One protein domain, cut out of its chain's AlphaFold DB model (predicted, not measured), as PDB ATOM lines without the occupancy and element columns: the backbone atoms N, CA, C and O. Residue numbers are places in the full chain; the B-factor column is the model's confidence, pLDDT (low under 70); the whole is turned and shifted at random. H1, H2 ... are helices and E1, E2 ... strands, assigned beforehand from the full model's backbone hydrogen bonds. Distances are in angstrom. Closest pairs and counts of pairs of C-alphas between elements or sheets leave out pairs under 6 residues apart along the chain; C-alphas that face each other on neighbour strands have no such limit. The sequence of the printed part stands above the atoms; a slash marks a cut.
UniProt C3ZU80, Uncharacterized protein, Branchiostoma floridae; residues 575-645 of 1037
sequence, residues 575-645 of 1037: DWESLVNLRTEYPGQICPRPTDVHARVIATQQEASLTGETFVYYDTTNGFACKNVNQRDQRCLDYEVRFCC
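This is residues 575 to 645 of the 1037 residues of an uncharacterized protein of Branchiostoma floridae (UniProt C3ZU80). Two small antiparallel two-stranded sheets, E1 with E4 and E2 with E3, lie partly face to face and are joined loosely, by few close C-alpha pairs. One short helix, H1, and the link round Gly 588 lie toward one end of the elongated whole, and the loop round Asp 633 makes the other end. The printed part has 71 residues with one named helix and four named strands, in the order H1, E1, E2, E3, E4; the class is mixed, helices and strands, with under half of the residues, 30, in named elements. It is compact, with a radius of gyration of the C-alphas of 12.0 A, and spans 37 by 20 by 18 A.

E1, residues 596 to 601, and E4, residues 639 to 645, are antiparallel neighbours at 159 degrees, with N 598 and O 642 within hydrogen-bond range at 2.9 A. E2, residues 615 to 619, and E3, residues 623 to 627, form an antiparallel hairpin at 173 degrees, with N 616 and O 625 within hydrogen-bond range at 2.9 A. Between the sheets, the closest C-alphas of E1 and E2 are those of Val 597 and Asp 619, 6.1 A, and of E3 and E4 those of Phe 624 and Val 641, 6.9 A. The closest C-alphas of E3 and H1, residues 579 to 585, are those of Gly 623 and Leu 579, 4.4 A. In H1 every O i to N i+4 pair is within hydrogen-bond range. H1 is apart from E2 and E4, and E2 is apart from E4.

E4 is 19.6 A long and ends with C-alpha 645 at (31.736, 78.919, 62.054). E1 is 17.5 A long, E3 13.6 A, E2 10.2 A and H1 9.8 A; H1 begins with C-alpha 579 at (37.059, 91.075, 61.999).

The two C-alphas farthest apart, those of Gly 588 and Asp 633, are 36.8 A apart. The printed part has no cut. The links E1 to E2 and E3 to E4 are long. Mean pLDDT of the printed part is 80.4; residues 587 to 588, 591 to 595 and 619 to 622 are under 70.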
ATOM      1  N   ASP A 575      31.736 102.541  67.423       88.00
ATOM      2  CA  ASP A 575      31.969 101.172  67.902       88.00
ATOM      3  C   ASP A 575      32.549 100.331  66.743       88.00
ATOM      4  O   ASP A 575      32.143 100.532  65.589       88.00
ATOM      5  N   TRP A 576      33.569  99.496  66.986       87.81
ATOM      6  CA  TRP A 576      34.480  98.995  65.938       87.81
ATOM      7  C   TRP A 576      34.942  97.533  66.107       87.81
ATOM      8  O   TRP A 576      36.132  97.210  66.262       87.81
ATOM      9  N   GLU A 577      34.002  96.624  65.884       89.88
ATOM     10  CA  GLU A 577      34.086  95.171  66.069       89.88
ATOM     11  C   GLU A 577      34.601  94.499  64.778       89.88
ATOM     12  O   GLU A 577      34.071  93.516  64.244       89.88
ATOM     13  N   SER A 578      35.656  95.096  64.224       84.81
ATOM     14  CA  SER A 578      36.237  94.717  62.937       84.81
ATOM     15  C   SER A 578      36.919  93.342  62.990       84.81
ATOM     16  O   SER A 578      37.781  93.089  63.837       84.81
ATOM     17  N   LEU A 579      36.605  92.471  62.029       76.94
ATOM     18  CA  LEU A 579      37.059  91.075  61.999       76.94
ATOM     19  C   LEU A 579      38.592  90.935  61.967       76.94
ATOM     20  O   LEU A 579      39.142  90.024  62.584       76.94
ATOM     21  N   VAL A 580      39.295  91.846  61.286       76.06
ATOM     22  CA  VAL A 580      40.770  91.855  61.224       76.06
ATOM     23  C   VAL A 580      41.379  92.092  62.609       76.06
ATOM     24  O   VAL A 580      42.293  91.371  63.012       76.06
ATOM     25  N   ASN A 581      40.850  93.053  63.372       76.19
ATOM     26  CA  ASN A 581      41.369  93.339  64.709       76.19
ATOM     27  C   ASN A 581      40.948  92.254  65.711       76.19
ATOM     28  O   ASN A 581      41.784  91.791  66.480       76.19
ATOM     29  N   LEU A 582      39.705  91.768  65.636       77.00
ATOM     30  CA  LEU A 582      39.218  90.675  66.483       77.00
ATOM     31  C   LEU A 582      40.022  89.380  66.301       77.00
ATOM     32  O   LEU A 582      40.358  88.733  67.285       77.00
ATOM     33  N   ARG A 583      40.417  89.019  65.073       73.50
ATOM     34  CA  ARG A 583      41.327  87.878  64.837       73.50
ATOM     35  C   ARG A 583      42.747  88.100  65.346       73.50
ATOM     36  O   ARG A 583      43.417  87.132  65.689       73.50
ATOM     37  N   THR A 584      43.208  89.349  65.363       70.69
ATOM     38  CA  THR A 584      44.532  89.709  65.894       70.69
ATOM     39  C   THR A 584      44.560  89.585  67.421       70.69
ATOM     40  O   THR A 584      45.572  89.189  67.991       70.69
ATOM     41  N   GLU A 585      43.441  89.898  68.075       76.00
ATOM     42  CA  GLU A 585      43.289  89.911  69.534       76.00
ATOM     43  C   GLU A 585      42.844  88.555  70.109       76.00
ATOM     44  O   GLU A 585      43.308  88.144  71.173       76.00
ATOM     45  N   TYR A 586      42.027  87.809  69.356       73.94
ATOM     46  CA  TYR A 586      41.522  86.473  69.686       73.94
ATOM     47  C   TYR A 586      41.967  85.421  68.641       73.94
ATOM     48  O   TYR A 586      41.125  84.815  67.961       73.94
ATOM     49  N   PRO A 587      43.285  85.182  68.476       69.00
ATOM     50  CA  PRO A 587      43.805  84.268  67.463       69.00
ATOM     51  C   PRO A 587      43.253  82.850  67.653       69.00
ATOM     52  O   PRO A 587      43.193  82.327  68.766       69.00
ATOM     53  N   GLY A 588      42.820  82.234  66.552       62.22
ATOM     54  CA  GLY A 588      42.248  80.883  66.530       62.22
ATOM     55  C   GLY A 588      40.816  80.744  67.070       62.22
ATOM     56  O   GLY A 588      40.226  79.683  66.896       62.22
ATOM     57  N   GLN A 589      40.222  81.781  67.678       75.06
ATOM     58  CA  GLN A 589      38.847  81.708  68.212       75.06
ATOM     59  C   GLN A 589      37.764  82.042  67.175       75.06
ATOM     60  O   GLN A 589      36.603  81.678  67.354       75.06
ATOM     61  N   ILE A 590      38.138  82.720  66.087       75.81
ATOM     62  CA  ILE A 590      37.258  83.051  64.962       75.81
ATOM     63  C   ILE A 590      37.801  82.353  63.717       75.81
ATOM     64  O   ILE A 590      38.932  82.615  63.299       75.81
ATOM     65  N   CYS A 591      36.997  81.485  63.103       67.38
ATOM     66  CA  CYS A 591      37.399  80.717  61.925       67.38
ATOM     67  C   CYS A 591      37.833  81.618  60.742       67.38
ATOM     68  O   CYS A 591      37.331  82.740  60.599       67.38
ATOM     69  N   PRO A 592      38.716  81.143  59.833       56.81
ATOM     70  CA  PRO A 592      39.226  81.941  58.705       56.81
ATOM     71  C   PRO A 592      38.157  82.403  57.705       56.81
ATOM     72  O   PRO A 592      38.334  83.420  57.029       56.81
ATOM     73  N   ARG A 593      37.027  81.695  57.625       52.03
ATOM     74  CA  ARG A 593      35.889  82.022  56.755       52.03
ATOM     75  C   ARG A 593      34.576  81.845  57.526       52.03
ATOM     76  O   ARG A 593      33.982  80.772  57.431       52.03
ATOM     77  N   PRO A 594      34.143  82.847  58.310       68.56
ATOM     78  CA  PRO A 594      32.849  82.786  58.964       68.56
ATOM     79  C   PRO A 594      31.745  82.816  57.906       68.56
ATOM     80  O   PRO A 594      31.829  83.556  56.925       68.56
ATOM     81  N   THR A 595      30.733  81.974  58.082       63.50
ATOM     82  CA  THR A 595      29.623  81.835  57.127       63.50
ATOM     83  C   THR A 595      28.461  82.776  57.427       63.50
ATOM     84  O   THR A 595      27.614  82.967  56.568       63.50
ATOM     85  N   ASP A 596      28.442  83.376  58.617       73.31
ATOM     86  CA  ASP A 596      27.490  84.406  59.041       73.31
ATOM     87  C   ASP A 596      28.109  85.264  60.166       73.31
ATOM     88  O   ASP A 596      29.124  84.880  60.764       73.31
ATOM     89  N   VAL A 597      27.525  86.427  60.454       78.88
ATOM     90  CA  VAL A 597      27.934  87.338  61.532       78.88
ATOM     91  C   VAL A 597      26.700  87.907  62.228       78.88
ATOM     92  O   VAL A 597      25.744  88.320  61.578       78.88
ATOM     93  N   HIS A 598      26.732  87.959  63.556       85.00
ATOM     94  CA  HIS A 598      25.640  88.464  64.381       85.00
ATOM     95  C   HIS A 598      26.216  89.453  65.397       85.00
ATOM     96  O   HIS A 598      27.087  89.085  66.178       85.00
ATOM     97  N   ALA A 599      25.727  90.693  65.381       88.75
ATOM     98  CA  ALA A 599      26.015  91.728  66.369       88.75
ATOM     99  C   ALA A 599      24.757  92.082  67.177       88.75
ATOM    100  O   ALA A 599      23.652  92.117  66.627       88.75
ATOM    101  N   ARG A 600      24.914  92.365  68.473       90.31
ATOM    102  CA  ARG A 600      23.821  92.785  69.364       90.31
ATOM    103  C   ARG A 600      24.306  93.786  70.404       90.31
ATOM    104  O   ARG A 600      25.468  93.762  70.792       90.31
ATOM    105  N   VAL A 601      23.398  94.624  70.886       91.56
ATOM    106  CA  VAL A 601      23.681  95.598  71.945       91.56
ATOM    107  C   VAL A 601      24.003  94.857  73.244       91.56
ATOM    108  O   VAL A 601      23.182  94.066  73.707       91.56
ATOM    109  N   ILE A 602      25.137  95.135  73.885       90.06
ATOM    110  CA  ILE A 602      25.568  94.471  75.126       90.06
ATOM    111  C   ILE A 602      24.509  94.660  76.224       90.06
ATOM    112  O   ILE A 602      24.022  93.688  76.807       90.06
ATOM    113  N   ALA A 603      24.070  95.902  76.445       86.38
ATOM    114  CA  ALA A 603      23.160  96.266  77.534       86.38
ATOM    115  C   ALA A 603      21.731  95.691  77.424       86.38
ATOM    116  O   ALA A 603      21.106  95.426  78.451       86.38
ATOM    117  N   THR A 604      21.188  95.528  76.210       87.62
ATOM    118  CA  THR A 604      19.800  95.058  75.986       87.62
ATOM    119  C   THR A 604      19.714  93.682  75.334       87.62
ATOM    120  O   THR A 604      18.633  93.102  75.297       87.62
ATOM    121  N   GLN A 605      20.836  93.159  74.827       84.94
ATOM    122  CA  GLN A 605      20.947  91.932  74.030       84.94
ATOM    123  C   GLN A 605      20.137  91.973  72.711       84.94
ATOM    124  O   GLN A 605      19.941  90.941  72.074       84.94
ATOM    125  N   GLN A 606      19.692  93.164  72.292       82.00
ATOM    126  CA  GLN A 606      18.918  93.418  71.073       82.00
ATOM    127  C   GLN A 606      19.806  93.320  69.824       82.00
ATOM    128  O   GLN A 606      20.856  93.957  69.777       82.00
ATOM    129  N   GLU A 607      19.382  92.561  68.805       80.38
ATOM    130  CA  GLU A 607      20.095  92.440  67.520       80.38
ATOM    131  C   GLU A 607      20.335  93.824  66.896       80.38
ATOM    132  O   GLU A 607      19.435  94.670  66.860       80.38
ATOM    133  N   ALA A 608      21.542  94.054  66.374       81.56
ATOM    134  CA  ALA A 608      21.960  95.373  65.916       81.56
ATOM    135  C   ALA A 608      21.042  95.959  64.833       81.56
ATOM    136  O   ALA A 608      20.685  97.133  64.911       81.56
ATOM    137  N   SER A 609      20.548  95.150  63.889       74.19
ATOM    138  CA  SER A 609      19.612  95.608  62.848       74.19
ATOM    139  C   SER A 609      18.265  96.127  63.368       74.19
ATOM    140  O   SER A 609      17.542  96.767  62.611       74.19
ATOM    141  N   LEU A 610      17.924  95.894  64.640       75.12
ATOM    142  CA  LEU A 610      16.667  96.333  65.258       75.12
ATOM    143  C   LEU A 610      16.799  97.618  66.077       75.12
ATOM    144  O   LEU A 610      15.808  98.105  66.614       75.12
ATOM    145  N   THR A 611      18.007  98.164  66.196       81.06
ATOM    146  CA  THR A 611      18.263  99.421  66.922       81.06
ATOM    147  C   THR A 611      17.872 100.659  66.113       81.06
ATOM    148  O   THR A 611      17.603 101.713  66.684       81.06
ATOM    149  N   GLY A 612      17.821 100.534  64.781       77.75
ATOM    150  CA  GLY A 612      17.645 101.657  63.857       77.75
ATOM    151  C   GLY A 612      18.919 102.474  63.606       77.75
ATOM    152  O   GLY A 612      18.845 103.509  62.941       77.75
ATOM    153  N   GLU A 613      20.074 102.033  64.113       82.06
ATOM    154  CA  GLU A 613      21.369 102.658  63.839       82.06
ATOM    155  C   GLU A 613      21.900 102.324  62.433       82.06
ATOM    156  O   GLU A 613      21.573 101.308  61.820       82.06
ATOM    157  N   THR A 614      22.720 103.225  61.889       80.00
ATOM    158  CA  THR A 614      23.322 103.127  60.554       80.00
ATOM    159  C   THR A 614      24.759 102.617  60.647       80.00
ATOM    160  O   THR A 614      25.678 103.371  60.990       80.00
ATOM    161  N   PHE A 615      24.964 101.346  60.316       85.00
ATOM    162  CA  PHE A 615      26.271 100.681  60.378       85.00
ATOM    163  C   PHE A 615      27.168 101.033  59.183       85.00
ATOM    164  O   PHE A 615      26.688 101.286  58.078       85.00
ATOM    165  N   VAL A 616      28.485 101.066  59.405       80.81
ATOM    166  CA  VAL A 616      29.487 101.278  58.340       80.81
ATOM    167  C   VAL A 616      29.687  99.993  57.545       80.81
ATOM    168  O   VAL A 616      29.762 100.018  56.319       80.81
ATOM    169  N   TYR A 617      29.759  98.878  58.265       74.75
ATOM    170  CA  TYR A 617      29.683  97.521  57.752       74.75
ATOM    171  C   TYR A 617      29.112  96.622  58.849       74.75
ATOM    172  O   TYR A 617      29.235  96.894  60.042       74.75
ATOM    173  N   TYR A 618      28.468  95.551  58.417       77.31
ATOM    174  CA  TYR A 618      27.956  94.478  59.256       77.31
ATOM    175  C   TYR A 618      27.929  93.268  58.332       77.31
ATOM    176  O   TYR A 618      26.931  93.065  57.653       77.31
ATOM    177  N   ASP A 619      29.041  92.547  58.194       67.38
ATOM    178  CA  ASP A 619      29.203  91.443  57.239       67.38
ATOM    179  C   ASP A 619      30.355  90.492  57.629       67.38
ATOM    180  O   ASP A 619      31.195  90.796  58.478       67.38
ATOM    181  N   THR A 620      30.400  89.311  57.013       66.62
ATOM    182  CA  THR A 620      31.365  88.238  57.328       66.62
ATOM    183  C   THR A 620      32.802  88.506  56.875       66.62
ATOM    184  O   THR A 620      33.704  87.752  57.235       66.62
ATOM    185  N   THR A 621      33.040  89.558  56.087       63.75
ATOM    186  CA  THR A 621      34.371  89.943  55.593       63.75
ATOM    187  C   THR A 621      35.005  91.016  56.475       63.75
ATOM    188  O   THR A 621      36.198  90.944  56.768       63.75
ATOM    189  N   ASN A 622      34.213  91.996  56.912       67.69
ATOM    190  CA  ASN A 622      34.680  93.171  57.646       67.69
ATOM    191  C   ASN A 622      34.399  93.088  59.157       67.69
ATOM    192  O   ASN A 622      35.116  93.715  59.937       67.69
ATOM    193  N   GLY A 623      33.417  92.288  59.589       84.88
ATOM    194  CA  GLY A 623      32.923  92.247  60.969       84.88
ATOM    195  C   GLY A 623      31.733  93.185  61.158       84.88
ATOM    196  O   GLY A 623      30.848  93.249  60.304       84.88
ATOM    197  N   PHE A 624      31.713  93.928  62.259       91.12
ATOM    198  CA  PHE A 624      30.685  94.927  62.551       91.12
ATOM    199  C   PHE A 624      31.334  96.276  62.899       91.12
ATOM    200  O   PHE A 624      32.460  96.304  63.390       91.12
ATOM    201  N   ALA A 625      30.671  97.389  62.574       90.94
ATOM    202  CA  ALA A 625      31.064  98.720  63.032       90.94
ATOM    203  C   ALA A 625      29.903  99.722  62.971       90.94
ATOM    204  O   ALA A 625      29.291  99.936  61.913       90.94
ATOM    205  N   CYS A 626      29.688 100.433  64.073       89.38
ATOM    206  CA  CYS A 626      28.839 101.615  64.139       89.38
ATOM    207  C   CYS A 626      29.697 102.891  64.162       89.38
ATOM    208  O   CYS A 626      30.759 102.944  64.773       89.38
ATOM    209  N   LYS A 627      29.243 103.978  63.526       90.69
ATOM    210  CA  LYS A 627      29.956 105.267  63.578       90.69
ATOM    211  C   LYS A 627      29.078 106.388  64.111       90.69
ATOM    212  O   LYS A 627      28.035 106.665  63.524       90.69
ATOM    213  N   ASN A 628      29.547 107.099  65.141       86.94
ATOM    214  CA  ASN A 628      28.798 108.173  65.810       86.94
ATOM    215  C   ASN A 628      28.255 109.221  64.828       86.94
ATOM    216  O   ASN A 628      27.094 109.601  64.904       86.94
ATOM    217  N   VAL A 629      29.070 109.666  63.863       84.69
ATOM    218  CA  VAL A 629      28.662 110.705  62.891       84.69
ATOM    219  C   VAL A 629      27.584 110.251  61.900       84.69
ATOM    220  O   VAL A 629      27.006 111.099  61.226       84.69
ATOM    221  N   ASN A 630      27.312 108.945  61.815       87.06
ATOM    222  CA  ASN A 630      26.225 108.390  61.012       87.06
ATOM    223  C   ASN A 630      24.922 108.252  61.826       87.06
ATOM    224  O   ASN A 630      23.872 108.036  61.227       87.06
ATOM    225  N   GLN A 631      24.968 108.392  63.160       86.62
ATOM    226  CA  GLN A 631      23.796 108.239  64.028       86.62
ATOM    227  C   GLN A 631      23.054 109.556  64.236       86.62
ATOM    228  O   GLN A 631      23.637 110.642  64.300       86.62
ATOM    229  N   ARG A 632      21.729 109.457  64.367       84.38
ATOM    230  CA  ARG A 632      20.820 110.610  64.429       84.38
ATOM    231  C   ARG A 632      20.978 111.446  65.702       84.38
ATOM    232  O   ARG A 632      20.756 112.655  65.669       84.38
ATOM    233  N   ASP A 633      21.349 110.811  66.806       86.12
ATOM    234  CA  ASP A 633      21.675 111.413  68.103       86.12
ATOM    235  C   ASP A 633      23.198 111.555  68.329       86.12
ATOM    236  O   ASP A 633      23.638 111.970  69.403       86.12
ATOM    237  N   GLN A 634      23.988 111.271  67.286       87.31
ATOM    238  CA  GLN A 634      25.451 111.301  67.245       87.31
ATOM    239  C   GLN A 634      26.158 110.316  68.189       87.31
ATOM    240  O   GLN A 634      27.299 110.561  68.595       87.31
ATOM    241  N   ARG A 635      25.500 109.207  68.543       86.69
ATOM    242  CA  ARG A 635      26.047 108.165  69.413       86.69
ATOM    243  C   ARG A 635      25.717 106.794  68.859       86.69
ATOM    244  O   ARG A 635      24.607 106.590  68.408       86.69
ATOM    245  N   CYS A 636      26.684 105.891  68.906       91.38
ATOM    246  CA  CYS A 636      26.432 104.465  68.778       91.38
ATOM    247  C   CYS A 636      26.016 103.874  70.123       91.38
ATOM    248  O   CYS A 636      26.476 104.325  71.181       91.38
ATOM    249  N   LEU A 637      25.192 102.835  70.062       90.62
ATOM    250  CA  LEU A 637      25.081 101.853  71.131       90.62
ATOM    251  C   LEU A 637      26.368 101.008  71.222       90.62
ATOM    252  O   LEU A 637      27.270 101.129  70.399       90.62
ATOM    253  N   ASP A 638      26.436 100.212  72.283       91.50
ATOM    254  CA  ASP A 638      27.566  99.370  72.691       91.50
ATOM    255  C   ASP A 638      27.294  97.931  72.233       91.50
ATOM    256  O   ASP A 638      26.298  97.349  72.684       91.50
ATOM    257  N   TYR A 639      28.087  97.384  71.309       91.56
ATOM    258  CA  TYR A 639      27.795  96.144  70.585       91.56
ATOM    259  C   TYR A 639      28.852  95.055  70.780       91.56
ATOM    260  O   TYR A 639      30.039  95.237  70.539       91.56
ATOM    261  N   GLU A 640      28.385  93.842  71.073       93.12
ATOM    262  CA  GLU A 640      29.193  92.626  70.959       93.12
ATOM    263  C   GLU A 640      28.860  91.895  69.650       93.12
ATOM    264  O   GLU A 640      27.700  91.844  69.220       93.12
ATOM    265  N   VAL A 641      29.869  91.287  69.021       92.81
ATOM    266  CA  VAL A 641      29.738  90.510  67.780       92.81
ATOM    267  C   VAL A 641      30.149  89.055  67.982       92.81
ATOM    268  O   VAL A 641      31.069  88.740  68.731       92.81
ATOM    269  N   ARG A 642      29.505  88.139  67.266       88.12
ATOM    270  CA  ARG A 642      29.954  86.754  67.114       88.12
ATOM    271  C   ARG A 642      29.846  86.306  65.667       88.12
ATOM    272  O   ARG A 642      29.069  86.846  64.877       88.12
ATOM    273  N   PHE A 643      30.597  85.271  65.335       85.50
ATOM    274  CA  PHE A 643      30.691  84.741  63.988       85.50
ATOM    275  C   PHE A 643      30.143  83.322  63.938       85.50
ATOM    276  O   PHE A 643      30.332  82.531  64.862       85.50
ATOM    277  N   CYS A 644      29.460  82.991  62.850       76.62
ATOM    278  CA  CYS A 644      29.118  81.614  62.567       76.62
ATOM    279  C   CYS A 644      30.334  80.916  61.972       76.62
ATOM    280  O   CYS A 644      30.832  81.323  60.919       76.62
ATOM    281  N   CYS A 645      30.763  79.837  62.610       74.94
ATOM    282  CA  CYS A 645      31.736  78.919  62.054       74.94
ATOM    283  C   CYS A 645      31.042  77.584  61.743       74.94
ATOM    284  O   CYS A 645      30.148  77.163  62.476       74.94
TER     285      CYS A 645